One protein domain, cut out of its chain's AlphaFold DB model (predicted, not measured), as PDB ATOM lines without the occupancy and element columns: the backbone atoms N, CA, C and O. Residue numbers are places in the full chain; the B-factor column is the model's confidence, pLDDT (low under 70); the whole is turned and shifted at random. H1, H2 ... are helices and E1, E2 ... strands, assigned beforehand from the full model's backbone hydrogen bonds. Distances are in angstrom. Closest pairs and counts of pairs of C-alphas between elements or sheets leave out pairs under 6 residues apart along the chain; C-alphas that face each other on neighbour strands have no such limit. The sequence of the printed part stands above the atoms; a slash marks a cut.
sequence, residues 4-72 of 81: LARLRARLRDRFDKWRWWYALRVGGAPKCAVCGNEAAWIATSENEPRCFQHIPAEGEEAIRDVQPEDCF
ATOM      1  N   LEU A   4     150.589 183.129 128.246       87.94
ATOM      2  CA  LEU A   4     151.789 182.394 128.658       87.94
ATOM      3  C   LEU A   4     151.456 181.098 129.412       87.94
ATOM      4  O   LEU A   4     152.069 180.063 129.161       87.94
ATOM      5  N   ALA A   5     150.450 181.124 130.292       87.38
ATOM      6  CA  ALA A   5     150.023 179.940 131.038       87.38
ATOM      7  C   ALA A   5     149.430 178.870 130.104       87.38
ATOM      8  O   ALA A   5     149.715 177.684 130.261       87.38
ATOM      9  N   ARG A   6     148.669 179.287 129.083       86.44
ATOM     10  CA  ARG A   6     148.115 178.374 128.067       86.44
ATOM     11  C   ARG A   6     149.208 177.759 127.191       86.44
ATOM     12  O   ARG A   6     149.144 176.568 126.898       86.44
ATOM     13  N   LEU A   7     150.204 178.549 126.782       89.94
ATOM     14  CA  LEU A   7     151.335 178.046 126.001       89.94
ATOM     15  C   LEU A   7     152.155 177.032 126.809       89.94
ATOM     16  O   LEU A   7     152.446 175.950 126.308       89.94
ATOM     17  N   ARG A   8     152.448 177.339 128.080       89.62
ATOM     18  CA  ARG A   8     153.156 176.424 128.986       89.62
ATOM     19  C   ARG A   8     152.398 175.110 129.182       89.62
ATOM     20  O   ARG A   8     153.013 174.052 129.117       89.62
ATOM     21  N   ALA A   9     151.078 175.167 129.368       90.25
ATOM     22  CA  ALA A   9     150.246 173.971 129.496       90.25
ATOM     23  C   ALA A   9     150.291 173.093 128.231       90.25
ATOM     24  O   ALA A   9     150.463 171.883 128.334       90.25
ATOM     25  N   ARG A  10     150.220 173.697 127.036       89.25
ATOM     26  CA  ARG A  10     150.316 172.965 125.759       89.25
ATOM     27  C   ARG A  10     151.675 172.306 125.546       89.25
ATOM     28  O   ARG A  10     151.732 171.193 125.036       89.25
ATOM     29  N   LEU A  11     152.760 172.998 125.896       92.31
ATOM     30  CA  LEU A  11     154.105 172.433 125.788       92.31
ATOM     31  C   LEU A  11     154.283 171.246 126.736       92.31
ATOM     32  O   LEU A  11     154.843 170.234 126.327       92.31
ATOM     33  N   ARG A  12     153.754 171.347 127.961       90.50
ATOM     34  CA  ARG A  12     153.790 170.254 128.938       90.50
ATOM     35  C   ARG A  12     153.011 169.030 128.452       90.50
ATOM     36  O   ARG A  12     153.590 167.959 128.380       90.50
ATOM     37  N   ASP A  13     151.775 169.217 127.986       91.00
ATOM     38  CA  ASP A  13     150.961 168.133 127.406       91.00
ATOM     39  C   ASP A  13     151.658 167.447 126.219       91.00
ATOM     40  O   ASP A  13     151.661 166.222 126.105       91.00
ATOM     41  N   ARG A  14     152.298 168.226 125.338       92.81
ATOM     42  CA  ARG A  14     153.039 167.663 124.204       92.81
ATOM     43  C   ARG A  14     154.236 166.833 124.662       92.81
ATOM     44  O   ARG A  14     154.486 165.776 124.085       92.81
ATOM     45  N   PHE A  15     154.973 167.325 125.652       93.94
ATOM     46  CA  PHE A  15     156.128 166.629 126.201       93.94
ATOM     47  C   PHE A  15     155.716 165.335 126.907       93.94
ATOM     48  O   PHE A  15     156.311 164.295 126.642       93.94
ATOM     49  N   ASP A  16     154.650 165.370 127.708       90.94
ATOM     50  CA  ASP A  16     154.122 164.196 128.410       90.94
ATOM     51  C   ASP A  16     153.663 163.116 127.421       90.94
ATOM     52  O   ASP A  16     154.023 161.948 127.567       90.94
ATOM     53  N   LYS A  17     152.967 163.501 126.343       92.75
ATOM     54  CA  LYS A  17     152.596 162.579 125.255       92.75
ATOM     55  C   LYS A  17     153.804 161.955 124.572       92.75
ATOM     56  O   LYS A  17     153.777 160.774 124.239       92.75
ATOM     57  N   TRP A  18     154.854 162.740 124.341       94.69
ATOM     58  CA  TRP A  18     156.070 162.233 123.713       94.69
ATOM     59  C   TRP A  18     156.822 161.262 124.628       94.69
ATOM     60  O   TRP A  18     157.266 160.212 124.166       94.69
ATOM     61  N   ARG A  19     156.882 161.563 125.930       94.00
ATOM     62  CA  ARG A  19     157.416 160.667 126.963       94.00
ATOM     63  C   ARG A  19     156.679 159.337 126.996       94.00
ATOM     64  O   ARG A  19     157.323 158.297 126.951       94.00
ATOM     65  N   TRP A  20     155.348 159.375 127.012       93.81
ATOM     66  CA  TRP A  20     154.515 158.175 126.970       93.81
ATOM     67  C   TRP A  20     154.716 157.362 125.697       93.81
ATOM     68  O   TRP A  20     154.894 156.149 125.762       93.81
ATOM     69  N   TRP A  21     154.736 158.032 124.543       94.31
ATOM     70  CA  TRP A  21     155.008 157.373 123.271       94.31
ATOM     71  C   TRP A  21     156.358 156.652 123.294       94.31
ATOM     72  O   TRP A  21     156.432 155.489 122.910       94.31
ATOM     73  N   TYR A  22     157.411 157.315 123.777       93.50
ATOM     74  CA  TYR A  22     158.744 156.725 123.873       93.50
ATOM     75  C   TYR A  22     158.781 155.550 124.861       93.50
ATOM     76  O   TYR A  22     159.309 154.492 124.524       93.50
ATOM     77  N   ALA A  23     158.174 155.710 126.039       92.81
ATOM     78  CA  ALA A  23     158.098 154.683 127.072       92.81
ATOM     79  C   ALA A  23     157.440 153.396 126.564       92.81
ATOM     80  O   ALA A  23     158.062 152.337 126.590       92.81
ATOM     81  N   LEU A  24     156.250 153.499 125.969       90.00
ATOM     82  CA  LEU A  24     155.551 152.340 125.405       90.00
ATOM     83  C   LEU A  24     156.274 151.749 124.186       90.00
ATOM     84  O   LEU A  24     156.206 150.548 123.948       90.00
ATOM     85  N   ARG A  25     156.966 152.576 123.392       90.75
ATOM     86  CA  ARG A  25     157.662 152.129 122.176       90.75
ATOM     87  C   ARG A  25     158.958 151.371 122.465       90.75
ATOM     88  O   ARG A  25     159.321 150.522 121.644       90.75
ATOM     89  N   VAL A  26     159.668 151.745 123.530       90.19
ATOM     90  CA  VAL A  26     161.024 151.264 123.844       90.19
ATOM     91  C   VAL A  26     161.044 150.352 125.067       90.19
ATOM     92  O   VAL A  26     161.637 149.283 124.979       90.19
ATOM     93  N   GLY A  27     160.417 150.756 126.175       86.00
ATOM     94  CA  GLY A  27     160.319 149.938 127.391       86.00
ATOM     95  C   GLY A  27     159.173 148.926 127.332       86.00
ATOM     96  O   GLY A  27     159.305 147.801 127.797       86.00
ATOM     97  N   GLY A  28     158.075 149.298 126.664       87.94
ATOM     98  CA  GLY A  28     156.838 148.518 126.679       87.94
ATOM     99  C   GLY A  28     156.022 148.783 127.946       87.94
ATOM    100  O   GLY A  28     156.491 149.432 128.878       87.94
ATOM    101  N   ALA A  29     154.767 148.333 127.968       88.12
ATOM    102  CA  ALA A  29     153.965 148.427 129.183       88.12
ATOM    103  C   ALA A  29     154.561 147.506 130.267       88.12
ATOM    104  O   ALA A  29     154.918 146.366 129.948       88.12
ATOM    105  N   PRO A  30     154.651 147.958 131.533       90.88
ATOM    106  CA  PRO A  30     155.081 147.090 132.617       90.88
ATOM    107  C   PRO A  30     154.143 145.886 132.718       90.88
ATOM    108  O   PRO A  30     152.940 145.991 132.469       90.88
ATOM    109  N   LYS A  31     154.692 144.725 133.068       91.94
ATOM    110  CA  LYS A  31     153.911 143.497 133.225       91.94
ATOM    111  C   LYS A  31     153.397 143.397 134.646       91.94
ATOM    112  O   LYS A  31     154.102 143.719 135.586       91.94
ATOM    113  N   CYS A  32     152.177 142.914 134.812       92.50
ATOM    114  CA  CYS A  32     151.621 142.608 136.113       92.50
ATOM    115  C   CYS A  32     152.465 141.520 136.780       92.50
ATOM    116  O   CYS A  32     152.556 140.415 136.249       92.50
ATOM    117  N   ALA A  33     152.992 141.802 137.968       90.75
ATOM    118  CA  ALA A  33     153.844 140.867 138.703       90.75
ATOM    119  C   ALA A  33     153.121 139.580 139.170       90.75
ATOM    120  O   ALA A  33     153.766 138.641 139.612       90.75
ATOM    121  N   VAL A  34     151.789 139.494 139.027       90.56
ATOM    122  CA  VAL A  34     151.011 138.283 139.361       90.56
ATOM    123  C   VAL A  34     150.780 137.378 138.147       90.56
ATOM    124  O   VAL A  34     150.916 136.164 138.246       90.56
ATOM    125  N   CYS A  35     150.387 137.942 136.998       91.75
ATOM    126  CA  CYS A  35     149.940 137.153 135.839       91.75
ATOM    127  C   CYS A  35     150.658 137.461 134.521       91.75
ATOM    128  O   CYS A  35     150.319 136.874 133.497       91.75
ATOM    129  N   GLY A  36     151.603 138.402 134.510       89.12
ATOM    130  CA  GLY A  36     152.398 138.757 133.331       89.12
ATOM    131  C   GLY A  36     151.672 139.570 132.249       89.12
ATOM    132  O   GLY A  36     152.315 139.995 131.292       89.12
ATOM    133  N   ASN A  37     150.364 139.816 132.383       91.38
ATOM    134  CA  ASN A  37     149.600 140.687 131.478       91.38
ATOM    135  C   ASN A  37     150.015 142.158 131.617       91.38
ATOM    136  O   ASN A  37     150.607 142.531 132.623       91.38
ATOM    137  N   GLU A  38     149.644 143.015 130.665       90.75
ATOM    138  CA  GLU A  38     149.903 144.458 130.763       90.75
ATOM    139  C   GLU A  38     149.319 145.045 132.060       90.75
ATOM    140  O   GLU A  38     148.138 144.867 132.386       90.75
ATOM    141  N   ALA A  39     150.174 145.713 132.829       92.00
ATOM    142  CA  ALA A  39     149.782 146.402 134.041       92.00
ATOM    143  C   ALA A  39     149.101 147.729 133.709       92.00
ATOM    144  O   ALA A  39     149.413 148.401 132.727       92.00
ATOM    145  N   ALA A  40     148.161 148.101 134.567       90.94
ATOM    146  CA  ALA A  40     147.378 149.320 134.447       90.94
ATOM    147  C   ALA A  40     147.713 150.333 135.548       90.94
ATOM    148  O   ALA A  40     147.489 151.528 135.371       90.94
ATOM    149  N   TRP A  41     148.256 149.865 136.670       93.56
ATOM    150  CA  TRP A  41     148.599 150.674 137.833       93.56
ATOM    151  C   TRP A  41     149.716 150.002 138.640       93.56
ATOM    152  O   TRP A  41     150.097 148.860 138.373       93.56
ATOM    153  N   ILE A  42     150.253 150.731 139.610       93.38
ATOM    154  CA  ILE A  42     151.306 150.305 140.527       93.38
ATOM    155  C   ILE A  42     150.717 150.224 141.934       93.38
ATOM    156  O   ILE A  42     150.153 151.205 142.425       93.38
ATOM    157  N   ALA A  43     150.843 149.063 142.573       92.81
ATOM    158  CA  ALA A  43     150.493 148.873 143.971       92.81
ATOM    159  C   ALA A  43     151.504 149.614 144.840       92.81
ATOM    160  O   ALA A  43     152.702 149.362 144.742       92.81
ATOM    161  N   THR A  44     151.054 150.566 145.651       90.69
ATOM    162  CA  THR A  44     151.964 151.437 146.411       90.69
ATOM    163  C   THR A  44     152.606 150.732 147.603       90.69
ATOM    164  O   THR A  44     153.718 151.097 147.979       90.69
ATOM    165  N   SER A  45     151.945 149.720 148.171       87.00
ATOM    166  CA  SER A  45     152.437 148.918 149.296       87.00
ATOM    167  C   SER A  45     153.614 148.026 148.909       87.00
ATOM    168  O   SER A  45     154.623 148.014 149.611       87.00
ATOM    169  N   GLU A  46     153.512 147.315 147.785       86.00
ATOM    170  CA  GLU A  46     154.587 146.445 147.283       86.00
ATOM    171  C   GLU A  46     155.512 147.172 146.302       86.00
ATOM    172  O   GLU A  46     156.579 146.670 145.967       86.00
ATOM    173  N   ASN A  47     155.113 148.366 145.852       89.38
ATOM    174  CA  ASN A  47     155.742 149.089 144.755       89.38
ATOM    175  C   ASN A  47     155.868 148.206 143.502       89.38
ATOM    176  O   ASN A  47     156.922 148.174 142.887       89.38
ATOM    177  N   GLU A  48     154.802 147.490 143.128       90.81
ATOM    178  CA  GLU A  48     154.798 146.531 142.015       90.81
ATOM    179  C   GLU A  48     153.685 146.808 140.989       90.81
ATOM    180  O   GLU A  48     152.589 147.244 141.352       90.81
ATOM    181  N   PRO A  49     153.902 146.498 139.701       92.88
ATOM    182  CA  PRO A  49     152.892 146.636 138.658       92.88
ATOM    183  C   PRO A  49     151.763 145.598 138.771       92.88
ATOM    184  O   PRO A  49     151.982 144.392 138.944       92.88
ATOM    185  N   ARG A  50     150.518 146.053 138.599       93.12
ATOM    186  CA  ARG A  50     149.299 145.235 138.662       93.12
ATOM    187  C   ARG A  50     148.337 145.561 137.514       93.12
ATOM    188  O   ARG A  50     148.255 146.687 137.030       93.12
ATOM    189  N   CYS A  51     147.607 144.551 137.041       93.44
ATOM    190  CA  CYS A  51     146.572 144.711 136.013       93.44
ATOM    191  C   CYS A  51     145.180 144.903 136.639       93.44
ATOM    192  O   CYS A  51     144.990 144.725 137.842       93.44
ATOM    193  N   PHE A  52     144.171 145.208 135.819       90.12
ATOM    194  CA  PHE A  52     142.783 145.395 136.274       90.12
ATOM    195  C   PHE A  52     142.139 144.160 136.924       90.12
ATOM    196  O   PHE A  52     141.089 144.281 137.541       90.12
ATOM    197  N   GLN A  53     142.738 142.975 136.787       91.31
ATOM    198  CA  GLN A  53     142.242 141.761 137.440       91.31
ATOM    199  C   GLN A  53     142.732 141.625 138.891       91.31
ATOM    200  O   GLN A  53     142.140 140.867 139.650       91.31
ATOM    201  N   HIS A  54     143.778 142.357 139.286       90.38
ATOM    202  CA  HIS A  54     144.452 142.207 140.583       90.38
ATOM    203  C   HIS A  54     144.334 143.458 141.459       90.38
ATOM    204  O   HIS A  54     145.327 143.895 142.028       90.38
ATOM    205  N   ILE A  55     143.136 144.053 141.522       85.19
ATOM    206  CA  ILE A  55     142.838 145.281 142.285       85.19
ATOM    207  C   ILE A  55     143.047 145.033 143.793       85.19
ATOM    208  O   ILE A  55     142.607 143.986 144.278       85.19
ATOM    209  N   PRO A  56     143.698 145.953 144.533       80.31
ATOM    210  CA  PRO A  56     143.934 145.784 145.958       80.31
ATOM    211  C   PRO A  56     142.616 145.879 146.731       80.31
ATOM    212  O   PRO A  56     141.708 146.631 146.361       80.31
ATOM    213  N   ALA A  57     142.505 145.121 147.820       82.06
ATOM    214  CA  ALA A  57     141.324 145.161 148.683       82.06
ATOM    215  C   ALA A  57     141.294 146.430 149.553       82.06
ATOM    216  O   ALA A  57     140.234 146.834 150.027       82.06
ATOM    217  N   GLU A  58     142.456 147.060 149.732       80.94
ATOM    218  CA  GLU A  58     142.695 148.262 150.528       80.94
ATOM    219  C   GLU A  58     142.119 149.538 149.884       80.94
ATOM    220  O   GLU A  58     142.026 150.565 150.545       80.94
ATOM    221  N   GLY A  59     141.680 149.481 148.619       82.50
ATOM    222  CA  GLY A  59     141.044 150.600 147.916       82.50
ATOM    223  C   GLY A  59     141.998 151.447 147.064       82.50
ATOM    224  O   GLY A  59     143.154 151.095 146.842       82.50
ATOM    225  N   GLU A  60     141.496 152.570 146.535       83.00
ATOM    226  CA  GLU A  60     142.203 153.414 145.548       83.00
ATOM    227  C   GLU A  60     143.471 154.088 146.104       83.00
ATOM    228  O   GLU A  60     144.378 154.425 145.350       83.00
ATOM    229  N   GLU A  61     143.578 154.249 147.420       85.69
ATOM    230  CA  GLU A  61     144.768 154.777 148.103       85.69
ATOM    231  C   GLU A  61     146.008 153.877 147.986       85.69
ATOM    232  O   GLU A  61     147.140 154.362 148.063       85.69
ATOM    233  N   ALA A  62     145.801 152.583 147.737       87.06
ATOM    234  CA  ALA A  62     146.865 151.626 147.452       87.06
ATOM    235  C   ALA A  62     147.288 151.622 145.967       87.06
ATOM    236  O   ALA A  62     148.151 150.839 145.569       87.06
ATOM    237  N   ILE A  63     146.693 152.484 145.134       91.75
ATOM    238  CA  ILE A  63     146.865 152.491 143.681       91.75
ATOM    239  C   ILE A  63     147.541 153.789 143.236       91.75
ATOM    240  O   ILE A  63     147.098 154.895 143.541       91.75
ATOM    241  N   ARG A  64     148.601 153.658 142.437       92.94
ATOM    242  CA  ARG A  64     149.209 154.762 141.687       92.94
ATOM    243  C   ARG A  64     149.135 154.475 140.192       92.94
ATOM    244  O   ARG A  64     149.469 153.375 139.763       92.94
ATOM    245  N   ASP A  65     148.798 155.477 139.385       91.56
ATOM    246  CA  ASP A  65     148.875 155.356 137.926       91.56
ATOM    247  C   ASP A  65     150.298 155.012 137.463       91.56
ATOM    248  O   ASP A  65     151.290 155.532 137.993       91.56
ATOM    249  N   VAL A  66     150.396 154.163 136.438       90.31
ATOM    250  CA  VAL A  66     151.666 153.909 135.746       90.31
ATOM    251  C   VAL A  66     152.203 155.227 135.197       90.31
ATOM    252  O   VAL A  66     151.460 156.049 134.663       90.31
ATOM    253  N   GLN A  67     153.509 155.425 135.316       92.12
ATOM    254  CA  GLN A  67     154.235 156.542 134.732       92.12
ATOM    255  C   GLN A  67     155.205 156.053 133.646       92.12
ATOM    256  O   GLN A  67     155.591 154.884 133.637       92.12
ATOM    257  N   PRO A  68     155.641 156.933 132.727       91.88
ATOM    258  CA  PRO A  68     156.622 156.580 131.700       91.88
ATOM    259  C   PRO A  68     157.915 155.955 132.247       91.88
ATOM    260  O   PRO A  68     158.511 155.120 131.579       91.88
ATOM    261  N   GLU A  69     158.354 156.351 133.443       90.00
ATOM    262  CA  GLU A  69     159.516 155.784 134.137       90.00
ATOM    263  C   GLU A  69     159.340 154.297 134.440       90.00
ATOM    264  O   GLU A  69     160.276 153.525 134.257       90.00
ATOM    265  N   ASP A  70     158.129 153.897 134.831       91.50
ATOM    266  CA  ASP A  70     157.808 152.524 135.226       91.50
ATOM    267  C   ASP A  70     157.935 151.541 134.050       91.50
ATOM    268  O   ASP A  70     158.065 150.341 134.261       91.50
ATOM    269  N   CYS A  71     157.922 152.031 132.805       89.38
ATOM    270  CA  CYS A  71     158.132 151.215 131.602       89.38
ATOM    271  C   CYS A  71     159.595 150.777 131.424       89.38
ATOM    272  O   CYS A  71     159.876 149.881 130.636       89.38
ATOM    273  N   PHE A  72     160.533 151.443 132.100       88.69
ATOM    274  CA  PHE A  72     161.965 151.135 132.042       88.69
ATOM    275  C   PHE A  72     162.485 150.521 133.336       88.69
ATOM    276  O   PHE A  72     163.655 150.145 133.399       88.69
TER     277      PHE A  72
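AT A GLANCE: This is residues 4 to 72 of the 81 residues of an uncharacterized protein of Haloterrigena hispanica (UniProt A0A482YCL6). One long helix, H1, reaches out as an arm from a small head of loops and a little three-stranded sheet, with the short helix H2 packed on the arm's inner part. Residues 4 to 15 of H1 stick out free. The printed part has 69 residues, in the order H1, E1, E2, E3, H2; the sheet E2 - E1 - E3 is antiparallel, and the class is mixed, helices and strands. The whole is loose, with a radius of gyration of the C-alphas of 14.3 A, and elongated, spanning 43 by 27 by 16 A.

IN THESE COORDINATES: Find C-alpha 4 at (151.789, 182.394, 128.658); from there H1, residues 4 to 26, runs 32.8 A to C-alpha 26 at (161.024, 151.264, 123.844). Next come E1, residues 41 to 43, 6.7 A; E2, residues 48 to 50, 6.6 A; and E3, residues 63 to 65, 6.7 A. H2, residues 68 to 71, 5.6 A, ends at C-alpha 71, (158.132, 151.215, 131.602).

HOW THE PARTS SIT: H1 touches H2 with residues 19 to 24 alone; the closest C-alphas, of Ala 23 and Pro 68, are 5.2 A apart. H1 is not on the sheet. H2 is only just on it, with 5 pairs of C-alphas within 10 A, and only grazes it with residues 70 to 71. E1 and E2 form a hairpin, with N 43 and O 48 at 2.8 A, within hydrogen-bond range. E1 and E3 are antiparallel at 145 degrees, with N 42 and O 64 at 2.8 A, also within range. In H1 every O i to N i+4 pair is within hydrogen-bond range; H2 is too short for such a pair.

THE WHOLE: The C-alphas farthest apart, of Leu 4 and Cys 35, are 45.8 A apart. The printed part has no cut; the links H1 to E1 and E2 to E3 are long. The mean pLDDT of the printed part is 90.1, and no printed residue is under 70.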